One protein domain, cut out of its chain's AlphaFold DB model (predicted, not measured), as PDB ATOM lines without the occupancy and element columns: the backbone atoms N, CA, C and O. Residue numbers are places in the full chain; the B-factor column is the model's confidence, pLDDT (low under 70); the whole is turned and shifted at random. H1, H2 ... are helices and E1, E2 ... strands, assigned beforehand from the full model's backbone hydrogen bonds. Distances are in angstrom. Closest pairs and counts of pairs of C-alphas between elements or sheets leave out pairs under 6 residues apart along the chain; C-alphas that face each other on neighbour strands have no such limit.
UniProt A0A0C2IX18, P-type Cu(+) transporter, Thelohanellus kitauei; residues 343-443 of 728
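AT A GLANCE: This is residues 343 to 443 of the 728 residues of the protein "P-type Cu(+) transporter" of Thelohanellus kitauei (UniProt A0A0C2IX18). What is the shape? A small body of short strands holds a strongly twisted sheet, E2 - E6 - E3, and a strand pair, E4 - E5, with the loop 403 to 418 briefly paired to both; residues 438 to 443 of H2 stick out at one end, and E1 lies apart towards the other. What builds it? The printed part has 101 residues with six named strands and two named helices, in the order E1 E2 E3 E4 H1 E5 E6 H2; both sheets are antiparallel and the class is mixed, with under half of the residues in named elements. It is compact, radius of gyration of the C-alphas 13.7 A, yet elongated, spanning 47 by 29 by 20 A.

HOW THE PARTS SIT: Where is the first strand? E1, residues 352 to 355, pairs with no named strand. How is the larger sheet joined? E6, residues 419 to 425, is antiparallel to edge strands E2, residues 364 to 367, at 126 degrees, and E3, residues 376 to 381, at 144 degrees. N 365 and O 421, and N 422 and O 378, are within hydrogen-bond range, each 2.8 A apart. And the other strands? E4, residues 386 to 389, is antiparallel to E5, residues 400 to 402, at 149 degrees, with N 400 and O 388 2.8 A apart. What of the helices? H1, residues 391 to 394, and H2, residues 431 to 443, are close but not clearly touching; their closest C-alphas, Ile 393 and Val 432, are 7.1 A apart. Every O i to N i+4 pair in H2 is within hydrogen-bond range; H1 is too short for one.

IN THESE COORDINATES: Where does E1 begin? C-alpha 352 is at (154.877, 179.691, 193.612). Where does H2 end? C-alpha 443 is at (128.753, 152.750, 183.717), 18.2 A from C-alpha 431; E6 measures 17.9 A.

THE WHOLE: Is it continuous? The printed part has no cut, and E5 to E6 is a long link. Where is confidence low? Residues 343 to 350, 395, 397, 428 and 436 to 443 have pLDDT under 70.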
ATOM      1  N   PRO A 343     152.654 179.605 199.883       63.16
ATOM      2  CA  PRO A 343     153.120 178.488 200.703       63.16
ATOM      3  C   PRO A 343     153.162 178.800 202.206       63.16
ATOM      4  O   PRO A 343     153.166 177.869 203.006       63.16
ATOM      5  N   ASP A 344     153.188 180.078 202.593       63.62
ATOM      6  CA  ASP A 344     153.165 180.502 203.992       63.62
ATOM      7  C   ASP A 344     152.132 181.618 204.197       63.62
ATOM      8  O   ASP A 344     152.179 182.659 203.542       63.62
ATOM      9  N   SER A 345     151.216 181.413 205.146       57.59
ATOM     10  CA  SER A 345     150.209 182.403 205.552       57.59
ATOM     11  C   SER A 345     150.839 183.681 206.123       57.59
ATOM     12  O   SER A 345     150.152 184.697 206.204       57.59
ATOM     13  N   LYS A 346     152.114 183.642 206.535       56.06
ATOM     14  CA  LYS A 346     152.807 184.773 207.168       56.06
ATOM     15  C   LYS A 346     153.589 185.665 206.201       56.06
ATOM     16  O   LYS A 346     153.876 186.802 206.559       56.06
ATOM     17  N   ASN A 347     153.911 185.189 204.996       58.78
ATOM     18  CA  ASN A 347     154.707 185.926 204.008       58.78
ATOM     19  C   ASN A 347     153.943 186.061 202.677       58.78
ATOM     20  O   ASN A 347     154.157 185.263 201.763       58.78
ATOM     21  N   PRO A 348     153.086 187.089 202.523       59.53
ATOM     22  CA  PRO A 348     152.226 187.250 201.345       59.53
ATOM     23  C   PRO A 348     152.971 187.556 200.029       59.53
ATOM     24  O   PRO A 348     152.352 187.521 198.969       59.53
ATOM     25  N   ASN A 349     154.284 187.820 200.067       58.62
ATOM     26  CA  ASN A 349     155.078 188.212 198.890       58.62
ATOM     27  C   ASN A 349     155.773 187.054 198.158       58.62
ATOM     28  O   ASN A 349     156.391 187.285 197.121       58.62
ATOM     29  N   ILE A 350     155.699 185.822 198.665       68.06
ATOM     30  CA  ILE A 350     156.280 184.655 197.990       68.06
ATOM     31  C   ILE A 350     155.133 183.855 197.383       68.06
ATOM     32  O   ILE A 350     154.343 183.254 198.104       68.06
ATOM     33  N   TYR A 351     155.049 183.851 196.057       74.50
ATOM     34  CA  TYR A 351     154.106 183.033 195.304       74.50
ATOM     35  C   TYR A 351     154.866 181.982 194.494       74.50
ATOM     36  O   TYR A 351     155.948 182.245 193.967       74.50
ATOM     37  N   GLN A 352     154.310 180.776 194.408       81.62
ATOM     38  CA  GLN A 352     154.877 179.691 193.612       81.62
ATOM     39  C   GLN A 352     153.808 179.121 192.687       81.62
ATOM     40  O   GLN A 352     152.705 178.812 193.131       81.62
ATOM     41  N   GLU A 353     154.137 178.945 191.410       80.19
ATOM     42  CA  GLU A 353     153.289 178.189 190.491       80.19
ATOM     43  C   GLU A 353     153.565 176.692 190.644       80.19
ATOM     44  O   GLU A 353     154.703 176.231 190.512       80.19
ATOM     45  N   ILE A 354     152.517 175.923 190.927       82.50
ATOM     46  CA  ILE A 354     152.582 174.463 191.023       82.50
ATOM     47  C   ILE A 354     151.513 173.811 190.149       82.50
ATOM     48  O   ILE A 354     150.488 174.407 189.834       82.50
ATOM     49  N   SER A 355     151.739 172.555 189.763       81.56
ATOM     50  CA  SER A 355     150.702 171.749 189.109       81.56
ATOM     51  C   SER A 355     149.540 171.487 190.069       81.56
ATOM     52  O   SER A 355     149.768 171.165 191.237       81.56
ATOM     53  N   SER A 356     148.311 171.506 189.545       77.00
ATOM     54  CA  SER A 356     147.094 171.107 190.264       77.00
ATOM     55  C   SER A 356     147.185 169.744 190.977       77.00
ATOM     56  O   SER A 356     146.545 169.542 192.007       77.00
ATOM     57  N   ASP A 357     148.031 168.824 190.497       75.75
ATOM     58  CA  ASP A 357     148.206 167.492 191.100       75.75
ATOM     59  C   ASP A 357     148.961 167.525 192.447       75.75
ATOM     60  O   ASP A 357     148.858 166.586 193.242       75.75
ATOM     61  N   LEU A 358     149.729 168.593 192.700       79.12
ATOM     62  CA  LEU A 358     150.608 168.765 193.866       79.12
ATOM     63  C   LEU A 358     149.998 169.646 194.969       79.12
ATOM     64  O   LEU A 358     150.684 169.974 195.945       79.12
ATOM     65  N   ILE A 359     148.734 170.040 194.809       82.44
ATOM     66  CA  ILE A 359     147.997 170.834 195.792       82.44
ATOM     67  C   ILE A 359     147.755 169.990 197.046       82.44
ATOM     68  O   ILE A 359     147.365 168.818 196.967       82.44
ATOM     69  N   THR A 360     147.991 170.593 198.209       82.50
ATOM     70  CA  THR A 360     147.693 170.008 199.519       82.50
ATOM     71  C   THR A 360     146.492 170.682 200.176       82.50
ATOM     72  O   THR A 360     146.158 171.826 199.878       82.50
ATOM     73  N   GLU A 361     145.806 169.956 201.064       82.56
ATOM     74  CA  GLU A 361     144.771 170.558 201.913       82.56
ATOM     75  C   GLU A 361     145.372 171.724 202.701       82.56
ATOM     76  O   GLU A 361     146.541 171.672 203.084       82.56
ATOM     77  N   SER A 362     144.573 172.761 202.956       83.50
ATOM     78  CA  SER A 362     144.968 174.026 203.591       83.50
ATOM     79  C   SER A 362     145.886 174.959 202.792       83.50
ATOM     80  O   SER A 362     146.141 176.063 203.278       83.50
ATOM     81  N   ASP A 363     146.297 174.598 201.569       86.44
ATOM     82  CA  ASP A 363     146.962 175.539 200.658       86.44
ATOM     83  C   ASP A 363     146.032 176.725 200.344       86.44
ATOM     84  O   ASP A 363     144.812 176.565 200.234       86.44
ATOM     85  N   ILE A 364     146.608 177.918 200.186       89.12
ATOM     86  CA  ILE A 364     145.883 179.115 199.749       89.12
ATOM     87  C   ILE A 364     146.175 179.321 198.265       89.12
ATOM     88  O   ILE A 364     147.315 179.590 197.878       89.12
ATOM     89  N   LEU A 365     145.140 179.175 197.443       88.44
ATOM     90  CA  LEU A 365     145.190 179.319 195.993       88.44
ATOM     91  C   LEU A 365     144.735 180.714 195.591       88.44
ATOM     92  O   LEU A 365     143.715 181.193 196.088       88.44
ATOM     93  N   HIS A 366     145.437 181.326 194.645       89.50
ATOM     94  CA  HIS A 366     144.952 182.529 193.981       89.50
ATOM     95  C   HIS A 366     144.130 182.147 192.749       89.50
ATOM     96  O   HIS A 366     144.639 181.476 191.852       89.50
ATOM     97  N   VAL A 367     142.863 182.561 192.708       88.81
ATOM     98  CA  VAL A 367     141.950 182.258 191.602       88.81
ATOM     99  C   VAL A 367     141.629 183.541 190.857       88.81
ATOM    100  O   VAL A 367     140.877 184.387 191.340       88.81
ATOM    101  N   TYR A 368     142.206 183.678 189.666       86.94
ATOM    102  CA  TYR A 368     141.990 184.828 188.792       86.94
ATOM    103  C   TYR A 368     140.606 184.803 188.130       86.94
ATOM    104  O   TYR A 368     139.949 183.763 188.063       86.94
ATOM    105  N   HIS A 369     140.184 185.946 187.591       85.56
ATOM    106  CA  HIS A 369     139.019 186.013 186.711       85.56
ATOM    107  C   HIS A 369     139.197 185.077 185.499       85.56
ATOM    108  O   HIS A 369     140.266 185.024 184.892       85.56
ATOM    109  N   GLY A 370     138.157 184.322 185.158       82.94
ATOM    110  CA  GLY A 370     138.142 183.301 184.109       82.94
ATOM    111  C   GLY A 370     138.866 181.997 184.467       82.94
ATOM    112  O   GLY A 370     138.844 181.052 183.675       82.94
ATOM    113  N   MET A 371     139.508 181.909 185.638       83.94
ATOM    114  CA  MET A 371     140.217 180.704 186.059       83.94
ATOM    115  C   MET A 371     139.239 179.635 186.550       83.94
ATOM    116  O   MET A 371     138.283 179.915 187.277       83.94
ATOM    117  N   CYS A 372     139.512 178.387 186.171       86.12
ATOM    118  CA  CYS A 372     138.803 177.229 186.691       86.12
ATOM    119  C   CYS A 372     139.384 176.842 188.054       86.12
ATOM    120  O   CYS A 372     140.599 176.728 188.218       86.12
ATOM    121  N   VAL A 373     138.516 176.634 189.035       88.75
ATOM    122  CA  VAL A 373     138.911 176.270 190.392       88.75
ATOM    123  C   VAL A 373     139.431 174.822 190.385       88.75
ATOM    124  O   VAL A 373     138.691 173.907 190.023       88.75
ATOM    125  N   PRO A 374     140.692 174.568 190.780       84.50
ATOM    126  CA  PRO A 374     141.335 173.262 190.598       84.50
ATOM    127  C   PRO A 374     140.977 172.228 191.678       84.50
ATOM    128  O   PRO A 374     141.192 171.034 191.475       84.50
ATOM    129  N   CYS A 375     140.496 172.664 192.846       87.19
ATOM    130  CA  CYS A 375     140.191 171.832 194.016       87.19
ATOM    131  C   CYS A 375     139.038 172.451 194.816       87.19
ATOM    132  O   CYS A 375     138.845 173.663 194.752       87.19
ATOM    133  N   ASP A 376     138.301 171.649 195.589       90.06
ATOM    134  CA  ASP A 376     137.264 172.199 196.471       90.06
ATOM    135  C   ASP A 376     137.919 173.022 197.594       90.06
ATOM    136  O   ASP A 376     138.948 172.635 198.165       90.06
ATOM    137  N   GLY A 377     137.309 174.151 197.943       91.56
ATOM    138  CA  GLY A 377     137.838 175.054 198.958       91.56
ATOM    139  C   GLY A 377     136.801 176.013 199.518       91.56
ATOM    140  O   GLY A 377     135.623 175.929 199.191       91.56
ATOM    141  N   VAL A 378     137.253 176.917 200.380       92.88
ATOM    142  CA  VAL A 378     136.451 178.010 200.947       92.88
ATOM    143  C   VAL A 378     137.102 179.351 200.653       92.88
ATOM    144  O   VAL A 378     138.331 179.455 200.641       92.88
ATOM    145  N   ILE A 379     136.296 180.385 200.422       92.06
ATOM    146  CA  ILE A 379     136.815 181.739 200.190       92.06
ATOM    147  C   ILE A 379     137.506 182.233 201.464       92.06
ATOM    148  O   ILE A 379     136.883 182.309 202.524       92.06
ATOM    149  N   TYR A 380     138.799 182.545 201.354       87.62
ATOM    150  CA  TYR A 380     139.646 182.958 202.473       87.62
ATOM    151  C   TYR A 380     139.835 184.473 202.525       87.62
ATOM    152  O   TYR A 380     139.672 185.070 203.582       87.62
ATOM    153  N   GLU A 381     140.139 185.092 201.383       84.88
ATOM    154  CA  GLU A 381     140.271 186.545 201.238       84.88
ATOM    155  C   GLU A 381     139.626 186.970 199.919       84.88
ATOM    156  O   GLU A 381     139.949 186.418 198.862       84.88
ATOM    157  N   ALA A 382     138.714 187.940 199.988       81.12
ATOM    158  CA  ALA A 382     138.074 188.543 198.828       81.12
ATOM    159  C   ALA A 382     137.633 189.975 199.165       81.12
ATOM    160  O   ALA A 382     136.972 190.188 200.180       81.12
ATOM    161  N   ASP A 383     137.966 190.935 198.300       75.44
ATOM    162  CA  ASP A 383     137.536 192.337 198.449       75.44
ATOM    163  C   ASP A 383     136.055 192.524 198.085       75.44
ATOM    164  O   ASP A 383     135.381 193.441 198.546       75.44
ATOM    165  N   THR A 384     135.540 191.632 197.240       74.25
ATOM    166  CA  THR A 384     134.160 191.618 196.745       74.25
ATOM    167  C   THR A 384     133.609 190.197 196.821       74.25
ATOM    168  O   THR A 384     134.387 189.240 196.815       74.25
ATOM    169  N   PRO A 385     132.279 190.019 196.908       78.50
ATOM    170  CA  PRO A 385     131.688 188.689 196.840       78.50
ATOM    171  C   PRO A 385     132.070 188.003 195.518       78.50
ATOM    172  O   PRO A 385     131.981 188.602 194.446       78.50
ATOM    173  N   GLY A 386     132.518 186.750 195.604       81.25
ATOM    174  CA  GLY A 386     132.963 185.974 194.451       81.25
ATOM    175  C   GLY A 386     131.780 185.540 193.593       81.25
ATOM    176  O   GLY A 386     130.755 185.122 194.123       81.25
ATOM    177  N   MET A 387     131.925 185.614 192.272       84.69
ATOM    178  CA  MET A 387     130.909 185.158 191.321       84.69
ATOM    179  C   MET A 387     131.430 183.903 190.631       84.69
ATOM    180  O   MET A 387     132.398 183.976 189.876       84.69
ATOM    181  N   PHE A 388     130.817 182.753 190.906       86.38
ATOM    182  CA  PHE A 388     131.273 181.465 190.388       86.38
ATOM    183  C   PHE A 388     130.235 180.829 189.483       86.38
ATOM    184  O   PHE A 388     129.113 180.548 189.896       86.38
ATOM    185  N   ASN A 389     130.633 180.535 188.253       84.88
ATOM    186  CA  ASN A 389     129.841 179.722 187.352       84.88
ATOM    187  C   ASN A 389     130.022 178.241 187.710       84.88
ATOM    188  O   ASN A 389     131.095 177.667 187.509       84.88
ATOM    189  N   GLU A 390     128.968 177.638 188.264       85.94
ATOM    190  CA  GLU A 390     128.936 176.237 188.700       85.94
ATOM    191  C   GLU A 390     128.217 175.314 187.693       85.94
ATOM    192  O   GLU A 390     127.917 174.166 188.025       85.94
ATOM    193  N   ALA A 391     127.989 175.763 186.447       77.44
ATOM    194  CA  ALA A 391     127.219 175.036 185.427       77.44
ATOM    195  C   ALA A 391     127.711 173.603 185.166       77.44
ATOM    196  O   ALA A 391     126.926 172.722 184.824       77.44
ATOM    197  N   VAL A 392     129.007 173.336 185.363       72.69
ATOM    198  CA  VAL A 392     129.597 171.991 185.226       72.69
ATOM    199  C   VAL A 392     128.996 170.991 186.227       72.69
ATOM    200  O   VAL A 392     128.976 169.789 185.961       72.69
ATOM    201  N   ILE A 393     128.513 171.474 187.374       74.62
ATOM    202  CA  ILE A 393     128.002 170.662 188.482       74.62
ATOM    203  C   ILE A 393     126.487 170.794 188.602       74.62
ATOM    204  O   ILE A 393     125.800 169.781 188.718       74.62
ATOM    205  N   THR A 394     125.975 172.026 188.608       75.75
ATOM    206  CA  THR A 394     124.550 172.312 188.821       75.75
ATOM    207  C   THR A 394     123.744 172.256 187.527       75.75
ATOM    208  O   THR A 394     122.535 172.064 187.577       75.75
ATOM    209  N   GLY A 395     124.395 172.406 186.368       68.69
ATOM    210  CA  GLY A 395     123.724 172.584 185.079       68.69
ATOM    211  C   GLY A 395     123.123 173.980 184.884       68.69
ATOM    212  O   GLY A 395     122.598 174.276 183.812       68.69
ATOM    213  N   GLU A 396     123.207 174.854 185.888       72.25
ATOM    214  CA  GLU A 396     122.690 176.216 185.816       72.25
ATOM    215  C   GLU A 396     123.768 177.157 185.282       72.25
ATOM    216  O   GLU A 396     124.855 177.257 185.841       72.25
ATOM    217  N   SER A 397     123.463 177.856 184.188       61.34
ATOM    218  CA  SER A 397     124.408 178.775 183.544       61.34
ATOM    219  C   SER A 397     124.667 180.048 184.357       61.34
ATOM    220  O   SER A 397     125.664 180.717 184.108       61.34
ATOM    221  N   LEU A 398     123.769 180.416 185.281       70.75
ATOM    222  CA  LEU A 398     123.871 181.651 186.059       70.75
ATOM    223  C   LEU A 398     124.963 181.536 187.138       70.75
ATOM    224  O   LEU A 398     124.951 180.575 187.908       70.75
ATOM    225  N   PRO A 399     125.898 182.503 187.221       75.44
ATOM    226  CA  PRO A 399     126.933 182.486 188.240       75.44
ATOM    227  C   PRO A 399     126.326 182.693 189.629       75.44
ATOM    228  O   PRO A 399     125.535 183.606 189.862       75.44
ATOM    229  N   VAL A 400     126.736 181.843 190.565       82.44
ATOM    230  CA  VAL A 400     126.311 181.878 191.960       82.44
ATOM    231  C   VAL A 400     127.246 182.793 192.737       82.44
ATOM    232  O   VAL A 400     128.472 182.668 192.667       82.44
ATOM    233  N   GLN A 401     126.662 183.706 193.505       82.19
ATOM    234  CA  GLN A 401     127.417 184.572 194.395       82.19
ATOM    235  C   GLN A 401     127.845 183.814 195.659       82.19
ATOM    236  O   GLN A 401     127.037 183.132 196.289       82.19
ATOM    237  N   LYS A 402     129.111 183.969 196.049       85.62
ATOM    238  CA  LYS A 402     129.732 183.333 197.215       85.62
ATOM    239  C   LYS A 402     130.400 184.390 198.093       85.62
ATOM    240  O   LYS A 402     131.140 185.250 197.609       85.62
ATOM    241  N   LYS A 403     130.131 184.338 199.391       87.31
ATOM    242  CA  LYS A 403     130.701 185.216 200.416       87.31
ATOM    243  C   LYS A 403     131.941 184.579 201.046       87.31
ATOM    244  O   LYS A 403     132.272 183.422 200.800       87.31
ATOM    245  N   LEU A 404     132.644 185.356 201.869       87.31
ATOM    246  CA  LEU A 404     133.723 184.847 202.716       87.31
ATOM    247  C   LEU A 404     133.265 183.593 203.473       87.31
ATOM    248  O   LEU A 404     132.174 183.583 204.033       87.31
ATOM    249  N   LEU A 405     134.125 182.571 203.495       87.88
ATOM    250  CA  LEU A 405     133.889 181.237 204.064       87.88
ATOM    251  C   LEU A 405     132.908 180.324 203.306       87.88
ATOM    252  O   LEU A 405     132.807 179.154 203.679       87.88
ATOM    253  N   ASP A 406     132.258 180.780 202.233       89.69
ATOM    254  CA  ASP A 406     131.421 179.893 201.419       89.69
ATOM    255  C   ASP A 406     132.268 178.869 200.652       89.69
ATOM    256  O   ASP A 406     133.393 179.147 200.219       89.69
ATOM    257  N   GLU A 407     131.704 177.671 200.462       90.50
ATOM    258  CA  GLU A 407     132.334 176.598 199.691       90.50
ATOM    259  C   GLU A 407     132.311 176.897 198.185       90.50
ATOM    260  O   GLU A 407     131.279 177.252 197.601       90.50
ATOM    261  N   VAL A 408     133.458 176.665 197.548       90.25
ATOM    262  CA  VAL A 408     133.667 176.729 196.103       90.25
ATOM    263  C   VAL A 408     134.105 175.353 195.617       90.25
ATOM    264  O   VAL A 408     134.996 174.725 196.195       90.25
ATOM    265  N   PHE A 409     133.472 174.879 194.549       88.44
ATOM    266  CA  PHE A 409     133.717 173.545 194.018       88.44
ATOM    267  C   PHE A 409     134.807 173.530 192.942       88.44
ATOM    268  O   PHE A 409     134.960 174.459 192.149       88.44
ATOM    269  N   CYS A 410     135.536 172.418 192.882       86.81
ATOM    270  CA  CYS A 410     136.427 172.086 191.781       86.81
ATOM    271  C   CYS A 410     135.654 172.106 190.454       86.81
ATOM    272  O   CYS A 410     134.595 171.495 190.351       86.81
ATOM    273  N   GLY A 411     136.197 172.737 189.415       82.75
ATOM    274  CA  GLY A 411     135.560 172.839 188.099       82.75
ATOM    275  C   GLY A 411     134.711 174.096 187.889       82.75
ATOM    276  O   GLY A 411     134.390 174.402 186.742       82.75
ATOM    277  N   SER A 412     134.375 174.830 188.955       87.50
ATOM    278  CA  SER A 412     133.691 176.122 188.843       87.50
ATOM    279  C   SER A 412     134.613 177.170 188.222       87.50
ATOM    280  O   SER A 412     135.822 177.155 188.455       87.50
ATOM    281  N   ILE A 413     134.060 178.097 187.444       88.00
ATOM    282  CA  ILE A 413     134.829 179.179 186.812       88.00
ATOM    283  C   ILE A 413     134.572 180.469 187.583       88.00
ATOM    284  O   ILE A 413     133.419 180.836 187.796       88.00
ATOM    285  N   ASN A 414     135.633 181.157 188.006       88.12
ATOM    286  CA  ASN A 414     135.489 182.482 188.603       88.12
ATOM    287  C   ASN A 414     135.142 183.498 187.506       88.12
ATOM    288  O   ASN A 414     135.962 183.766 186.637       88.12
ATOM    289  N   GLU A 415     133.947 184.073 187.537       83.62
ATOM    290  CA  GLU A 415     133.530 185.172 186.655       83.62
ATOM    291  C   GLU A 415     133.605 186.535 187.364       83.62
ATOM    292  O   GLU A 415     133.349 187.572 186.755       83.62
ATOM    293  N   GLY A 416     133.965 186.552 188.648       80.44
ATOM    294  CA  GLY A 416     134.134 187.760 189.447       80.44
ATOM    295  C   GLY A 416     135.577 188.256 189.486       80.44
ATOM    296  O   GLY A 416     136.404 187.937 188.629       80.44
ATOM    297  N   ASN A 417     135.878 189.049 190.510       82.56
ATOM    298  CA  ASN A 417     137.222 189.549 190.776       82.56
ATOM    299  C   ASN A 417     138.163 188.432 191.264       82.56
ATOM    300  O   ASN A 417     137.700 187.401 191.768       82.56
ATOM    301  N   PRO A 418     139.490 188.612 191.119       83.50
ATOM    302  CA  PRO A 418     140.458 187.681 191.679       83.50
ATOM    303  C   PRO A 418     140.295 187.585 193.198       83.50
ATOM    304  O   PRO A 418     140.095 188.589 193.879       83.50
ATOM    305  N   LEU A 419     140.376 186.368 193.724       90.62
ATOM    306  CA  LEU A 419     140.230 186.106 195.153       90.62
ATOM    307  C   LEU A 419     141.100 184.928 195.587       90.62
ATOM    308  O   LEU A 419     141.623 184.177 194.755       90.62
ATOM    309  N   LYS A 420     141.267 184.756 196.901       90.62
ATOM    310  CA  LYS A 420     142.037 183.647 197.470       90.62
ATOM    311  C   LYS A 420     141.122 182.605 198.093       90.62
ATOM    312  O   LYS A 420     140.246 182.922 198.899       90.62
ATOM    313  N   ILE A 421     141.372 181.344 197.761       90.94
ATOM    314  CA  ILE A 421     140.602 180.192 198.232       90.94
ATOM    315  C   ILE A 421     141.514 179.301 199.065       90.94
ATOM    316  O   ILE A 421     142.602 178.936 198.625       90.94
ATOM    317  N   LYS A 422     141.061 178.916 200.256       91.75
ATOM    318  CA  LYS A 422     141.727 177.909 201.081       91.75
ATOM    319  C   LYS A 422     141.191 176.528 200.734       91.75
ATOM    320  O   LYS A 422     139.992 176.276 200.831       91.75
ATOM    321  N   VAL A 423     142.083 175.623 200.356       90.25
ATOM    322  CA  VAL A 423     141.727 174.273 199.906       90.25
ATOM    323  C   VAL A 423     141.191 173.433 201.060       90.25
ATOM    324  O   VAL A 423     141.834 173.321 202.106       90.25
ATOM    325  N   THR A 424     140.040 172.794 200.846       87.56
ATOM    326  CA  THR A 424     139.415 171.868 201.804       87.56
ATOM    327  C   THR A 424     139.529 170.416 201.361       87.56
ATOM    328  O   THR A 424     139.735 169.550 202.207       87.56
ATOM    329  N   ARG A 425     139.416 170.128 200.056       83.69
ATOM    330  CA  ARG A 425     139.553 168.771 199.494       83.69
ATOM    331  C   ARG A 425     140.396 168.813 198.228       83.69
ATOM    332  O   ARG A 425     140.321 169.771 197.467       83.69
ATOM    333  N   THR A 426     141.187 167.767 197.987       82.31
ATOM    334  CA  THR A 426     142.094 167.688 196.827       82.31
ATOM    335  C   THR A 426     141.927 166.396 196.035       82.31
ATOM    336  O   THR A 426     141.583 165.343 196.579       82.31
ATOM    337  N   GLY A 427     142.230 166.458 194.735       74.38
ATOM    338  CA  GLY A 427     142.284 165.296 193.846       74.38
ATOM    339  C   GLY A 427     140.994 164.469 193.840       74.38
ATOM    340  O   GLY A 427     139.926 164.965 193.501       74.38
ATOM    341  N   ASP A 428     141.104 163.195 194.217       67.31
ATOM    342  CA  ASP A 428     140.006 162.216 194.226       67.31
ATOM    343  C   ASP A 428     138.861 162.531 195.200       67.31
ATOM    344  O   ASP A 428     137.778 161.954 195.064       67.31
ATOM    345  N   ASP A 429     139.107 163.377 196.202       75.38
ATOM    346  CA  ASP A 429     138.120 163.700 197.233       75.38
ATOM    347  C   ASP A 429     137.233 164.888 196.845       75.38
ATOM    348  O   ASP A 429     136.185 165.083 197.465       75.38
ATOM    349  N   CYS A 430     137.624 165.650 195.818       81.06
ATOM    350  CA  CYS A 430     136.834 166.747 195.272       81.06
ATOM    351  C   CYS A 430     135.477 166.249 194.750       81.06
ATOM    352  O   CYS A 430     135.347 165.140 194.217       81.06
ATOM    353  N   ARG A 431     134.444 167.084 194.875       79.00
ATOM    354  CA  ARG A 431     133.051 166.706 194.595       79.00
ATOM    355  C   ARG A 431     132.831 166.268 193.144       79.00
ATOM    356  O   ARG A 431     132.156 165.267 192.906       79.00
ATOM    357  N   VAL A 432     133.463 166.932 192.174       76.56
ATOM    358  CA  VAL A 432     133.392 166.555 190.749       76.56
ATOM    359  C   VAL A 432     134.023 165.190 190.477       76.56
ATOM    360  O   VAL A 432     133.480 164.388 189.712       76.56
ATOM    361  N   GLN A 433     135.137 164.872 191.130       71.12
ATOM    362  CA  GLN A 433     135.814 163.584 191.017       71.12
ATOM    363  C   GLN A 433     134.972 162.476 191.661       71.12
ATOM    364  O   GLN A 433     134.884 161.380 191.104       71.12
ATOM    365  N   GLN A 434     134.267 162.765 192.762       73.00
ATOM    366  CA  GLN A 434     133.287 161.843 193.344       73.00
ATOM    367  C   GLN A 434     132.110 161.578 192.396       73.00
ATOM    368  O   GLN A 434     131.769 160.417 192.175       73.00
ATOM    369  N   ILE A 435     131.539 162.618 191.772       71.44
ATOM    370  CA  ILE A 435     130.484 162.469 190.753       71.44
ATOM    371  C   ILE A 435     131.001 161.623 189.585       71.44
ATOM    372  O   ILE A 435     130.378 160.631 189.206       71.44
ATOM    373  N   THR A 436     132.181 161.958 189.059       62.69
ATOM    374  CA  THR A 436     132.822 161.234 187.952       62.69
ATOM    375  C   THR A 436     133.028 159.765 188.302       62.69
ATOM    376  O   THR A 436     132.742 158.887 187.488       62.69
ATOM    377  N   ARG A 437     133.463 159.467 189.530       60.28
ATOM    378  CA  ARG A 437     133.618 158.102 190.035       60.28
ATOM    379  C   ARG A 437     132.277 157.386 190.144       60.28
ATOM    380  O   ARG A 437     132.178 156.259 189.674       60.28
ATOM    381  N   CYS A 438     131.250 158.007 190.717       58.44
ATOM    382  CA  CYS A 438     129.911 157.422 190.802       58.44
ATOM    383  C   CYS A 438     129.370 157.077 189.409       58.44
ATOM    384  O   CYS A 438     128.874 155.971 189.192       58.44
ATOM    385  N   VAL A 439     129.557 157.973 188.436       58.25
ATOM    386  CA  VAL A 439     129.213 157.737 187.029       58.25
ATOM    387  C   VAL A 439     130.046 156.593 186.443       58.25
ATOM    388  O   VAL A 439     129.492 155.711 185.792       58.25
ATOM    389  N   GLN A 440     131.356 156.543 186.692       54.75
ATOM    390  CA  GLN A 440     132.213 155.441 186.241       54.75
ATOM    391  C   GLN A 440     131.786 154.096 186.839       54.75
ATOM    392  O   GLN A 440     131.706 153.111 186.106       54.75
ATOM    393  N   VAL A 441     131.461 154.052 188.135       52.31
ATOM    394  CA  VAL A 441     130.949 152.861 188.827       52.31
ATOM    395  C   VAL A 441     129.615 152.435 188.215       52.31
ATOM    396  O   VAL A 441     129.450 151.267 187.863       52.31
ATOM    397  N   ALA A 442     128.694 153.370 187.975       48.00
ATOM    398  CA  ALA A 442     127.411 153.085 187.339       48.00
ATOM    399  C   ALA A 442     127.573 152.553 185.900       48.00
ATOM    400  O   ALA A 442     126.986 151.528 185.553       48.00
ATOM    401  N   LEU A 443     128.429 153.182 185.086       45.16
ATOM    402  CA  LEU A 443     128.753 152.750 183.717       45.16
ATOM    403  C   LEU A 443     129.535 151.427 183.673       45.16
ATOM    404  O   LEU A 443     129.559 150.751 182.645       45.16
TER     405      LEU A 443